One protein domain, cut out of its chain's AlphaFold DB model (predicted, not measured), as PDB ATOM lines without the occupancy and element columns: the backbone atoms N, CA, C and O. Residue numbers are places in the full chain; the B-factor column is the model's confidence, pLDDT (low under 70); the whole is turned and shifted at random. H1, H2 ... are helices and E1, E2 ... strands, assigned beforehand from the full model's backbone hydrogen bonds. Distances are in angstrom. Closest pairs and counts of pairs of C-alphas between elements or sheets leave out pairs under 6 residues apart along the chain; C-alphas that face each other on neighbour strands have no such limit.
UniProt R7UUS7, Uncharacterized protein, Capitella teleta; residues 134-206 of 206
ATOM      1  N   VAL A 134      40.096  53.040  -8.887       85.81
ATOM      2  CA  VAL A 134      40.377  52.811  -7.471       85.81
ATOM      3  C   VAL A 134      40.269  51.337  -7.128       85.81
ATOM      4  O   VAL A 134      39.440  50.602  -7.663       85.81
ATOM      5  N   LYS A 135      41.128  50.879  -6.216       87.00
ATOM      6  CA  LYS A 135      40.983  49.554  -5.615       87.00
ATOM      7  C   LYS A 135      40.050  49.667  -4.420       87.00
ATOM      8  O   LYS A 135      40.440  50.235  -3.402       87.00
ATOM      9  N   VAL A 136      38.856  49.112  -4.552       91.00
ATOM     10  CA  VAL A 136      37.876  49.008  -3.469       91.00
ATOM     11  C   VAL A 136      37.768  47.559  -3.017       91.00
ATOM     12  O   VAL A 136      38.118  46.639  -3.759       91.00
ATOM     13  N   GLN A 137      37.317  47.350  -1.792       89.56
ATOM     14  CA  GLN A 137      37.072  46.029  -1.243       89.56
ATOM     15  C   GLN A 137      35.569  45.776  -1.125       89.56
ATOM     16  O   GLN A 137      34.844  46.584  -0.549       89.56
ATOM     17  N   LEU A 138      35.144  44.635  -1.672       89.06
ATOM     18  CA  LEU A 138      33.800  44.073  -1.570       89.06
ATOM     19  C   LEU A 138      33.912  42.716  -0.874       89.06
ATOM     20  O   LEU A 138      34.580  41.808  -1.379       89.06
ATOM     21  N   GLY A 139      33.309  42.585   0.308       87.31
ATOM     22  CA  GLY A 139      33.530  41.424   1.171       87.31
ATOM     23  C   GLY A 139      35.026  41.194   1.419       87.31
ATOM     24  O   GLY A 139      35.723  42.068   1.940       87.31
ATOM     25  N   ASN A 140      35.530  40.033   0.996       85.50
ATOM     26  CA  ASN A 140      36.940  39.648   1.155       85.50
ATOM     27  C   ASN A 140      37.806  39.921  -0.087       85.50
ATOM     28  O   ASN A 140      39.008  39.656  -0.070       85.50
ATOM     29  N   ALA A 141      37.224  40.443  -1.170       86.56
ATOM     30  CA  ALA A 141      37.912  40.633  -2.440       86.56
ATOM     31  C   ALA A 141      38.223  42.108  -2.711       86.56
ATOM     32  O   ALA A 141      37.404  42.989  -2.458       86.56
ATOM     33  N   LYS A 142      39.404  42.379  -3.280       87.88
ATOM     34  CA  LYS A 142      39.779  43.705  -3.789       87.88
ATOM     35  C   LYS A 142      39.547  43.757  -5.293       87.88
ATOM     36  O   LYS A 142      40.168  42.994  -6.032       87.88
ATOM     37  N   ILE A 143      38.712  44.686  -5.740       88.31
ATOM     38  CA  ILE A 143      38.390  44.892  -7.153       88.31
ATOM     39  C   ILE A 143      38.868  46.265  -7.621       88.31
ATOM     40  O   ILE A 143      38.995  47.197  -6.828       88.31
ATOM     41  N   LYS A 144      39.145  46.393  -8.921       88.56
ATOM     42  CA  LYS A 144      39.346  47.700  -9.553       88.56
ATOM     43  C   LYS A 144      37.983  48.243  -9.973       88.56
ATOM     44  O   LYS A 144      37.316  47.607 -10.782       88.56
ATOM     45  N   ALA A 145      37.605  49.398  -9.445       88.62
ATOM     46  CA  ALA A 145      36.410  50.133  -9.833       88.62
ATOM     47  C   ALA A 145      36.819  51.402 -10.581       88.62
ATOM     48  O   ALA A 145      37.781  52.062 -10.187       88.62
ATOM     49  N   GLN A 146      36.117  51.725 -11.663       89.25
ATOM     50  CA  GLN A 146      36.333  52.968 -12.394       89.25
ATOM     51  C   GLN A 146      35.640  54.122 -11.659       89.25
ATOM     52  O   GLN A 146      34.501  53.973 -11.221       89.25
ATOM     53  N   ILE A 147      36.308  55.267 -11.537       86.69
ATOM     54  CA  ILE A 147      35.680  56.508 -11.083       86.69
ATOM     55  C   ILE A 147      34.942  57.105 -12.279       86.69
ATOM     56  O   ILE A 147      35.569  57.563 -13.234       86.69
ATOM     57  N   ASP A 148      33.614  57.103 -12.218       86.00
ATOM     58  CA  ASP A 148      32.762  57.704 -13.238       86.00
ATOM     59  C   ASP A 148      31.811  58.725 -12.607       86.00
ATOM     60  O   ASP A 148      30.708  58.405 -12.169       86.00
ATOM     61  N   ILE A 149      32.261  59.980 -12.558       85.00
ATOM     62  CA  ILE A 149      31.450  61.114 -12.090       85.00
ATOM     63  C   ILE A 149      30.304  61.467 -13.055       85.00
ATOM     64  O   ILE A 149      29.421  62.245 -12.698       85.00
ATOM     65  N   GLY A 150      30.335  60.950 -14.289       81.88
ATOM     66  CA  GLY A 150      29.307  61.177 -15.303       81.88
ATOM     67  C   GLY A 150      28.122  60.218 -15.188       81.88
ATOM     68  O   GLY A 150      27.066  60.482 -15.769       81.88
ATOM     69  N   ALA A 151      28.272  59.131 -14.429       85.25
ATOM     70  CA  ALA A 151      27.224  58.150 -14.205       85.25
ATOM     71  C   ALA A 151      26.242  58.603 -13.113       85.25
ATOM     72  O   ALA A 151      26.620  59.080 -12.047       85.25
ATOM     73  N   ALA A 152      24.947  58.392 -13.359       86.19
ATOM     74  CA  ALA A 152      23.901  58.672 -12.372       86.19
ATOM     75  C   ALA A 152      23.818  57.611 -11.255       86.19
ATOM     76  O   ALA A 152      23.187  57.849 -10.228       86.19
ATOM     77  N   GLN A 153      24.393  56.427 -11.475       89.75
ATOM     78  CA  GLN A 153      24.370  55.295 -10.552       89.75
ATOM     79  C   GLN A 153      25.645  54.469 -10.750       89.75
ATOM     80  O   GLN A 153      26.088  54.285 -11.884       89.75
ATOM     81  N   SER A 154      26.196  53.941  -9.657       93.00
ATOM     82  CA  SER A 154      27.257  52.930  -9.717       93.00
ATOM     83  C   SER A 154      26.715  51.630 -10.310       93.00
ATOM     84  O   SER A 154      25.605  51.235  -9.985       93.00
ATOM     85  N   LEU A 155      27.496  50.949 -11.147       94.06
ATOM     86  CA  LEU A 155      27.112  49.669 -11.749       94.06
ATOM     87  C   LEU A 155      28.158  48.598 -11.439       94.06
ATOM     88  O   LEU A 155      29.355  48.879 -11.366       94.06
ATOM     89  N   ILE A 156      27.702  47.356 -11.295       94.31
ATOM     90  CA  ILE A 156      28.553  46.178 -11.118       94.31
ATOM     91  C   ILE A 156      27.981  45.010 -11.925       94.31
ATOM     92  O   ILE A 156      26.765  44.887 -12.073       94.31
ATOM     93  N   SER A 157      28.842  44.148 -12.478       93.00
ATOM     94  CA  SER A 157      28.350  42.989 -13.222       93.00
ATOM     95  C   SER A 157      27.765  41.937 -12.281       93.00
ATOM     96  O   SER A 157      28.313  41.643 -11.214       93.00
ATOM     97  N   SER A 158      26.665  41.317 -12.705       89.75
ATOM     98  CA  SER A 158      26.047  40.209 -11.970       89.75
ATOM     99  C   SER A 158      27.002  39.025 -11.810       89.75
ATOM    100  O   SER A 158      26.991  38.357 -10.783       89.75
ATOM    101  N   GLU A 159      27.865  38.781 -12.798       89.94
ATOM    102  CA  GLU A 159      28.893  37.736 -12.739       89.94
ATOM    103  C   GLU A 159      29.890  37.990 -11.605       89.94
ATOM    104  O   GLU A 159      30.261  37.059 -10.890       89.94
ATOM    105  N   LEU A 160      30.290  39.252 -11.408       89.31
ATOM    106  CA  LEU A 160      31.216  39.627 -10.347       89.31
ATOM    107  C   LEU A 160      30.563  39.486  -8.968       89.31
ATOM    108  O   LEU A 160      31.202  38.962  -8.060       89.31
ATOM    109  N   ILE A 161      29.289  39.873  -8.821       91.19
ATOM    110  CA  ILE A 161      28.528  39.616  -7.585       91.19
ATOM    111  C   ILE A 161      28.468  38.111  -7.312       91.19
ATOM    112  O   ILE A 161      28.860  37.679  -6.234       91.19
ATOM    113  N   ASN A 162      28.054  37.308  -8.292       90.31
ATOM    114  CA  ASN A 162      27.923  35.860  -8.122       90.31
ATOM    115  C   ASN A 162      29.262  35.196  -7.761       90.31
ATOM    116  O   ASN A 162      29.289  34.247  -6.983       90.31
ATOM    117  N   SER A 163      30.373  35.696  -8.310       87.94
ATOM    118  CA  SER A 163      31.709  35.168  -8.029       87.94
ATOM    119  C   SER A 163      32.258  35.592  -6.668       87.94
ATOM    120  O   SER A 163      32.967  34.805  -6.044       87.94
ATOM    121  N   LEU A 164      32.028  36.835  -6.240       88.94
ATOM    122  CA  LEU A 164      32.658  37.390  -5.036       88.94
ATOM    123  C   LEU A 164      31.773  37.279  -3.796       88.94
ATOM    124  O   LEU A 164      32.283  37.189  -2.681       88.94
ATOM    125  N   LEU A 165      30.459  37.323  -3.994       91.75
ATOM    126  CA  LEU A 165      29.436  37.441  -2.964       91.75
ATOM    127  C   LEU A 165      28.245  36.514  -3.295       91.75
ATOM    128  O   LEU A 165      27.116  36.987  -3.422       91.75
ATOM    129  N   PRO A 166      28.461  35.190  -3.426       89.75
ATOM    130  CA  PRO A 166      27.448  34.246  -3.920       89.75
ATOM    131  C   PRO A 166      26.189  34.158  -3.045       89.75
ATOM    132  O   PRO A 166      25.154  33.671  -3.487       89.75
ATOM    133  N   THR A 167      26.272  34.599  -1.790       90.62
ATOM    134  CA  THR A 167      25.158  34.595  -0.837       90.62
ATOM    135  C   THR A 167      24.291  35.851  -0.914       90.62
ATOM    136  O   THR A 167      23.199  35.873  -0.342       90.62
ATOM    137  N   VAL A 168      24.753  36.901  -1.597       90.75
ATOM    138  CA  VAL A 168      24.027  38.166  -1.688       90.75
ATOM    139  C   VAL A 168      22.872  38.037  -2.672       90.75
ATOM    140  O   VAL A 168      23.025  37.574  -3.801       90.75
ATOM    141  N   LYS A 169      21.691  38.482  -2.238       91.69
ATOM    142  CA  LYS A 169      20.483  38.479  -3.062       91.69
ATOM    143  C   LYS A 169      20.372  39.791  -3.827       91.69
ATOM    144  O   LYS A 169      20.278  40.857  -3.225       91.69
ATOM    145  N   VAL A 170      20.331  39.691  -5.150       93.62
ATOM    146  CA  VAL A 170      20.012  40.813  -6.035       93.62
ATOM    147  C   VAL A 170      18.492  40.983  -6.074       93.62
ATOM    148  O   VAL A 170      17.764  40.030  -6.356       93.62
ATOM    149  N   LEU A 171      18.008  42.186  -5.769       95.62
ATOM    150  CA  LEU A 171      16.582  42.501  -5.722       95.62
ATOM    151  C   LEU A 171      16.084  43.015  -7.081       95.62
ATOM    152  O   LEU A 171      16.835  43.679  -7.795       95.62
ATOM    153  N   PRO A 172      14.820  42.764  -7.457       95.56
ATOM    154  CA  PRO A 172      14.246  43.335  -8.670       95.56
ATOM    155  C   PRO A 172      14.277  44.870  -8.663       95.56
ATOM    156  O   PRO A 172      14.074  45.507  -7.631       95.56
ATOM    157  N   THR A 173      14.469  45.477  -9.836       93.19
ATOM    158  CA  THR A 173      14.369  46.931 -10.022       93.19
ATOM    159  C   THR A 173      13.702  47.264 -11.351       93.19
ATOM    160  O   THR A 173      13.823  46.523 -12.326       93.19
ATOM    161  N   ASN A 174      12.999  48.394 -11.399       93.38
ATOM    162  CA  ASN A 174      12.411  48.951 -12.617       93.38
ATOM    163  C   ASN A 174      13.297  50.032 -13.263       93.38
ATOM    164  O   ASN A 174      12.916  50.599 -14.293       93.38
ATOM    165  N   LYS A 175      14.466  50.329 -12.676       91.75
ATOM    166  CA  LYS A 175      15.430  51.274 -13.244       91.75
ATOM    167  C   LYS A 175      15.937  50.757 -14.588       91.75
ATOM    168  O   LYS A 175      16.273  49.585 -14.742       91.75
ATOM    169  N   LYS A 176      16.013  51.662 -15.561       92.12
ATOM    170  CA  LYS A 176      16.575  51.403 -16.887       92.12
ATOM    171  C   LYS A 176      17.779  52.304 -17.077       92.12
ATOM    172  O   LYS A 176      17.690  53.504 -16.824       92.12
ATOM    173  N   PHE A 177      18.874  51.725 -17.547       89.00
ATOM    174  CA  PHE A 177      20.085  52.463 -17.867       89.00
ATOM    175  C   PHE A 177      20.352  52.382 -19.363       89.00
ATOM    176  O   PHE A 177      20.051  51.388 -20.025       89.00
ATOM    177  N   GLN A 178      20.923  53.452 -19.888       89.44
ATOM    178  CA  GLN A 178      21.450  53.506 -21.237       89.44
ATOM    179  C   GLN A 178      22.876  54.027 -21.143       89.44
ATOM    180  O   GLN A 178      23.163  54.887 -20.304       89.44
ATOM    181  N   SER A 179      23.750  53.508 -21.997       85.56
ATOM    182  CA  SER A 179      25.048  54.111 -22.226       85.56
ATOM    183  C   SER A 179      24.861  55.531 -22.733       85.56
ATOM    184  O   SER A 179      23.788  55.953 -23.193       85.56
ATOM    185  N   TYR A 180      25.963  56.254 -22.722       78.75
ATOM    186  CA  TYR A 180      26.030  57.553 -23.334       78.75
ATOM    187  C   TYR A 180      25.588  57.527 -24.816       78.75
ATOM    188  O   TYR A 180      24.813  58.373 -25.270       78.75
ATOM    189  N   THR A 181      26.019  56.509 -25.570       84.50
ATOM    190  CA  THR A 181      25.668  56.272 -26.982       84.50
ATOM    191  C   THR A 181      24.230  55.774 -27.192       84.50
ATOM    192  O   THR A 181      23.893  55.295 -28.272       84.50
ATOM    193  N   LYS A 182      23.355  55.890 -26.180       84.44
ATOM    194  CA  LYS A 182      21.947  55.442 -26.179       84.44
ATOM    195  C   LYS A 182      21.762  53.928 -26.321       84.44
ATOM    196  O   LYS A 182      20.661  53.476 -26.629       84.44
ATOM    197  N   HIS A 183      22.806  53.138 -26.084       83.31
ATOM    198  CA  HIS A 183      22.682  51.685 -26.088       83.31
ATOM    199  C   HIS A 183      22.108  51.235 -24.738       83.31
ATOM    200  O   HIS A 183      22.634  51.623 -23.695       83.31
ATOM    201  N   PRO A 184      21.025  50.445 -24.707       87.81
ATOM    202  CA  PRO A 184      20.433  50.009 -23.449       87.81
ATOM    203  C   PRO A 184      21.387  49.078 -22.693       87.81
ATOM    204  O   PRO A 184      21.948  48.143 -23.264       87.81
ATOM    205  N   ILE A 185      21.538  49.308 -21.389       90.12
ATOM    206  CA  ILE A 185      22.300  48.432 -20.496       90.12
ATOM    207  C   ILE A 185      21.320  47.443 -19.864       90.12
ATOM    208  O   ILE A 185      20.303  47.840 -19.291       90.12
ATOM    209  N   LYS A 186      21.616  46.142 -19.967       92.44
ATOM    210  CA  LYS A 186      20.786  45.093 -19.365       92.44
ATOM    211  C   LYS A 186      20.892  45.157 -17.842       92.44
ATOM    212  O   LYS A 186      21.940  44.859 -17.277       92.44
ATOM    213  N   VAL A 187      19.782  45.486 -17.190       93.88
ATOM    214  CA  VAL A 187      19.676  45.523 -15.728       93.88
ATOM    215  C   VAL A 187      19.115  44.198 -15.232       93.88
ATOM    216  O   VAL A 187      18.064  43.759 -15.696       93.88
ATOM    217  N   VAL A 188      19.830  43.552 -14.312       93.81
ATOM    218  CA  VAL A 188      19.412  42.276 -13.699       93.81
ATOM    219  C   VAL A 188      18.699  42.508 -12.362       93.81
ATOM    220  O   VAL A 188      17.837  41.724 -11.981       93.81
ATOM    221  N   GLY A 189      19.015  43.605 -11.679       95.62
ATOM    222  CA  GLY A 189      18.403  44.001 -10.420       95.62
ATOM    223  C   GLY A 189      19.210  45.108  -9.750       95.62
ATOM    224  O   GLY A 189      19.995  45.775 -10.420       95.62
ATOM    225  N   ALA A 190      19.003  45.284  -8.449       95.38
ATOM    226  CA  ALA A 190      19.738  46.208  -7.600       95.38
ATOM    227  C   ALA A 190      20.222  45.500  -6.331       95.38
ATOM    228  O   ALA A 190      19.579  44.567  -5.835       95.38
ATOM    229  N   VAL A 191      21.349  45.951  -5.795       95.38
ATOM    230  CA  VAL A 191      21.921  45.412  -4.561       95.38
ATOM    231  C   VAL A 191      22.629  46.507  -3.779       95.38
ATOM    232  O   VAL A 191      23.334  47.333  -4.349       95.38
ATOM    233  N   GLU A 192      22.456  46.511  -2.463       95.81
ATOM    234  CA  GLU A 192      23.233  47.365  -1.572       95.81
ATOM    235  C   GLU A 192      24.400  46.561  -0.997       95.81
ATOM    236  O   GLU A 192      24.206  45.483  -0.433       95.81
ATOM    237  N   LEU A 193      25.618  47.065  -1.187       92.38
ATOM    238  CA  LEU A 193      26.849  46.405  -0.764       92.38
ATOM    239  C   LEU A 193      27.691  47.341   0.098       92.38
ATOM    240  O   LEU A 193      27.863  48.512  -0.234       92.38
ATOM    241  N   GLU A 194      28.293  46.791   1.151       94.56
ATOM    242  CA  GLU A 194      29.339  47.478   1.905       94.56
ATOM    243  C   GLU A 194      30.627  47.535   1.064       94.56
ATOM    244  O   GLU A 194      31.215  46.506   0.710       94.56
ATOM    245  N   VAL A 195      31.079  48.749   0.758       93.12
ATOM    246  CA  VAL A 195      32.292  49.030  -0.009       93.12
ATOM    247  C   VAL A 195      33.321  49.675   0.904       93.12
ATOM    248  O   VAL A 195      33.057  50.709   1.520       93.12
ATOM    249  N   LYS A 196      34.525  49.097   0.956       90.94
ATOM    250  CA  LYS A 196      35.650  49.667   1.711       90.94
ATOM    251  C   LYS A 196      36.676  50.278   0.777       90.94
ATOM    252  O   LYS A 196      37.134  49.639  -0.174       90.94
ATOM    253  N   TYR A 197      37.083  51.500   1.079       89.19
ATOM    254  CA  TYR A 197      38.157  52.202   0.395       89.19
ATOM    255  C   TYR A 197      39.049  52.887   1.426       89.19
ATOM    256  O   TYR A 197      38.607  53.775   2.150       89.19
ATOM    257  N   LYS A 198      40.322  52.478   1.487       86.62
ATOM    258  CA  LYS A 198      41.265  52.920   2.528       86.62
ATOM    259  C   LYS A 198      40.659  52.693   3.928       86.62
ATOM    260  O   LYS A 198      40.343  51.555   4.256       86.62
ATOM    261  N   SER A 199      40.511  53.744   4.731       84.00
ATOM    262  CA  SER A 199      39.907  53.724   6.068       84.00
ATOM    263  C   SER A 199      38.398  53.996   6.068       84.00
ATOM    264  O   SER A 199      37.793  54.028   7.137       84.00
ATOM    265  N   CYS A 200      37.789  54.211   4.901       79.19
ATOM    266  CA  CYS A 200      36.378  54.550   4.767       79.19
ATOM    267  C   CYS A 200      35.555  53.328   4.351       79.19
ATOM    268  O   CYS A 200      35.975  52.533   3.504       79.19
ATOM    269  N   THR A 201      34.349  53.237   4.904       89.25
ATOM    270  CA  THR A 201      33.348  52.225   4.564       89.25
ATOM    271  C   THR A 201      32.045  52.936   4.228       89.25
ATOM    272  O   THR A 201      31.648  53.851   4.948       89.25
ATOM    273  N   ALA A 202      31.384  52.531   3.147       86.75
ATOM    274  CA  ALA A 202      30.084  53.062   2.751       86.75
ATOM    275  C   ALA A 202      29.206  51.955   2.166       86.75
ATOM    276  O   ALA A 202      29.704  51.085   1.453       86.75
ATOM    277  N   ASN A 203      27.900  52.015   2.424       90.38
ATOM    278  CA  ASN A 203      26.934  51.179   1.721       90.38
ATOM    279  C   ASN A 203      26.585  51.842   0.388       90.38
ATOM    280  O   ASN A 203      26.168  53.000   0.347       90.38
ATOM    281  N   VAL A 204      26.808  51.125  -0.709       91.94
ATOM    282  CA  VAL A 204      26.600  51.619  -2.071       91.94
ATOM    283  C   VAL A 204      25.563  50.746  -2.755       91.94
ATOM    284  O   VAL A 204      25.678  49.520  -2.761       91.94
ATOM    285  N   ILE A 205      24.566  51.391  -3.358       92.06
ATOM    286  CA  ILE A 205      23.583  50.722  -4.208       92.06
ATOM    287  C   ILE A 205      24.167  50.607  -5.616       92.06
ATOM    288  O   ILE A 205      24.506  51.624  -6.236       92.06
ATOM    289  N   PHE A 206      24.253  49.377  -6.105       92.44
ATOM    290  CA  PHE A 206      24.590  49.037  -7.482       92.44
ATOM    291  C   PHE A 206      23.349  48.562  -8.240       92.44
ATOM    292  O   PHE A 206      22.470  47.932  -7.602       92.44
TER     293      PHE A 206
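Overview. This is residues 134 to 206 of the 206 residues of an uncharacterized protein of Capitella teleta (UniProt R7UUS7). Two strand hairpins, E1 with E2 and E3 with E4, join side by side into one small, strongly twisted sheet. The short helix H1 grazes it near the turn of the first hairpin, and a long loop, residues 165 to 191, reaches away from the sheet to a small paired turn at the far end. The printed part has 73 residues, with E1, E2, H1, E3 and E4 along the chain, and the sheet order is E2, E1, E3, E4, antiparallel throughout. The class is mixed, helices and strands, with under half of the residues in named elements. The whole is compact, with a radius of gyration of the C-alphas of 12.7 A and spans of 36 by 27 by 17 A.

Along the chain. E1, residues 134 to 138, begins at C-alpha 134 (40.377, 52.811, -7.471). E2 is residues 141 to 146, 15.9 A long. H1, residues 158 to 164, measures 10.0 A. E3, residues 192 to 197, is 15.8 A long, and E4, residues 200 to 205, is 16.1 A, ending at C-alpha 205 (23.583, 50.722, -4.208).

Arrangement. In the hairpin E1 and E2, N 136 and O 143 are 3.0 A apart. E1 and E3 are antiparallel at 131 degrees, with N 137 and O 196 at 2.8 A. In the hairpin E3 and E4, N 195 and O 202 are 2.8 A apart. E2 and E4, the edge strands, are apart. H1 only grazes the sheet, with residues 160 to 164; its closest C-alpha to E2 is Leu 164, 6.7 A from that of Ala 141. E2, H1 and E3 form a split strand-helix-strand unit, two strands of one sheet that are not neighbours, with a helix between them along the chain and E1 between them in the sheet, and its crossover is right-handed. Every O i to N i+4 pair in H1 is within hydrogen-bond range.

Size, cuts and confidence. The C-alphas farthest apart, of Lys 182 and Ser 199, are 37.0 A apart. The links E2 to H1 and H1 to E3 are long; in the second, residues 177 to 178 pair antiparallel with 184 to 185. The printed part has no cut, and no printed residue is under 70 in pLDDT.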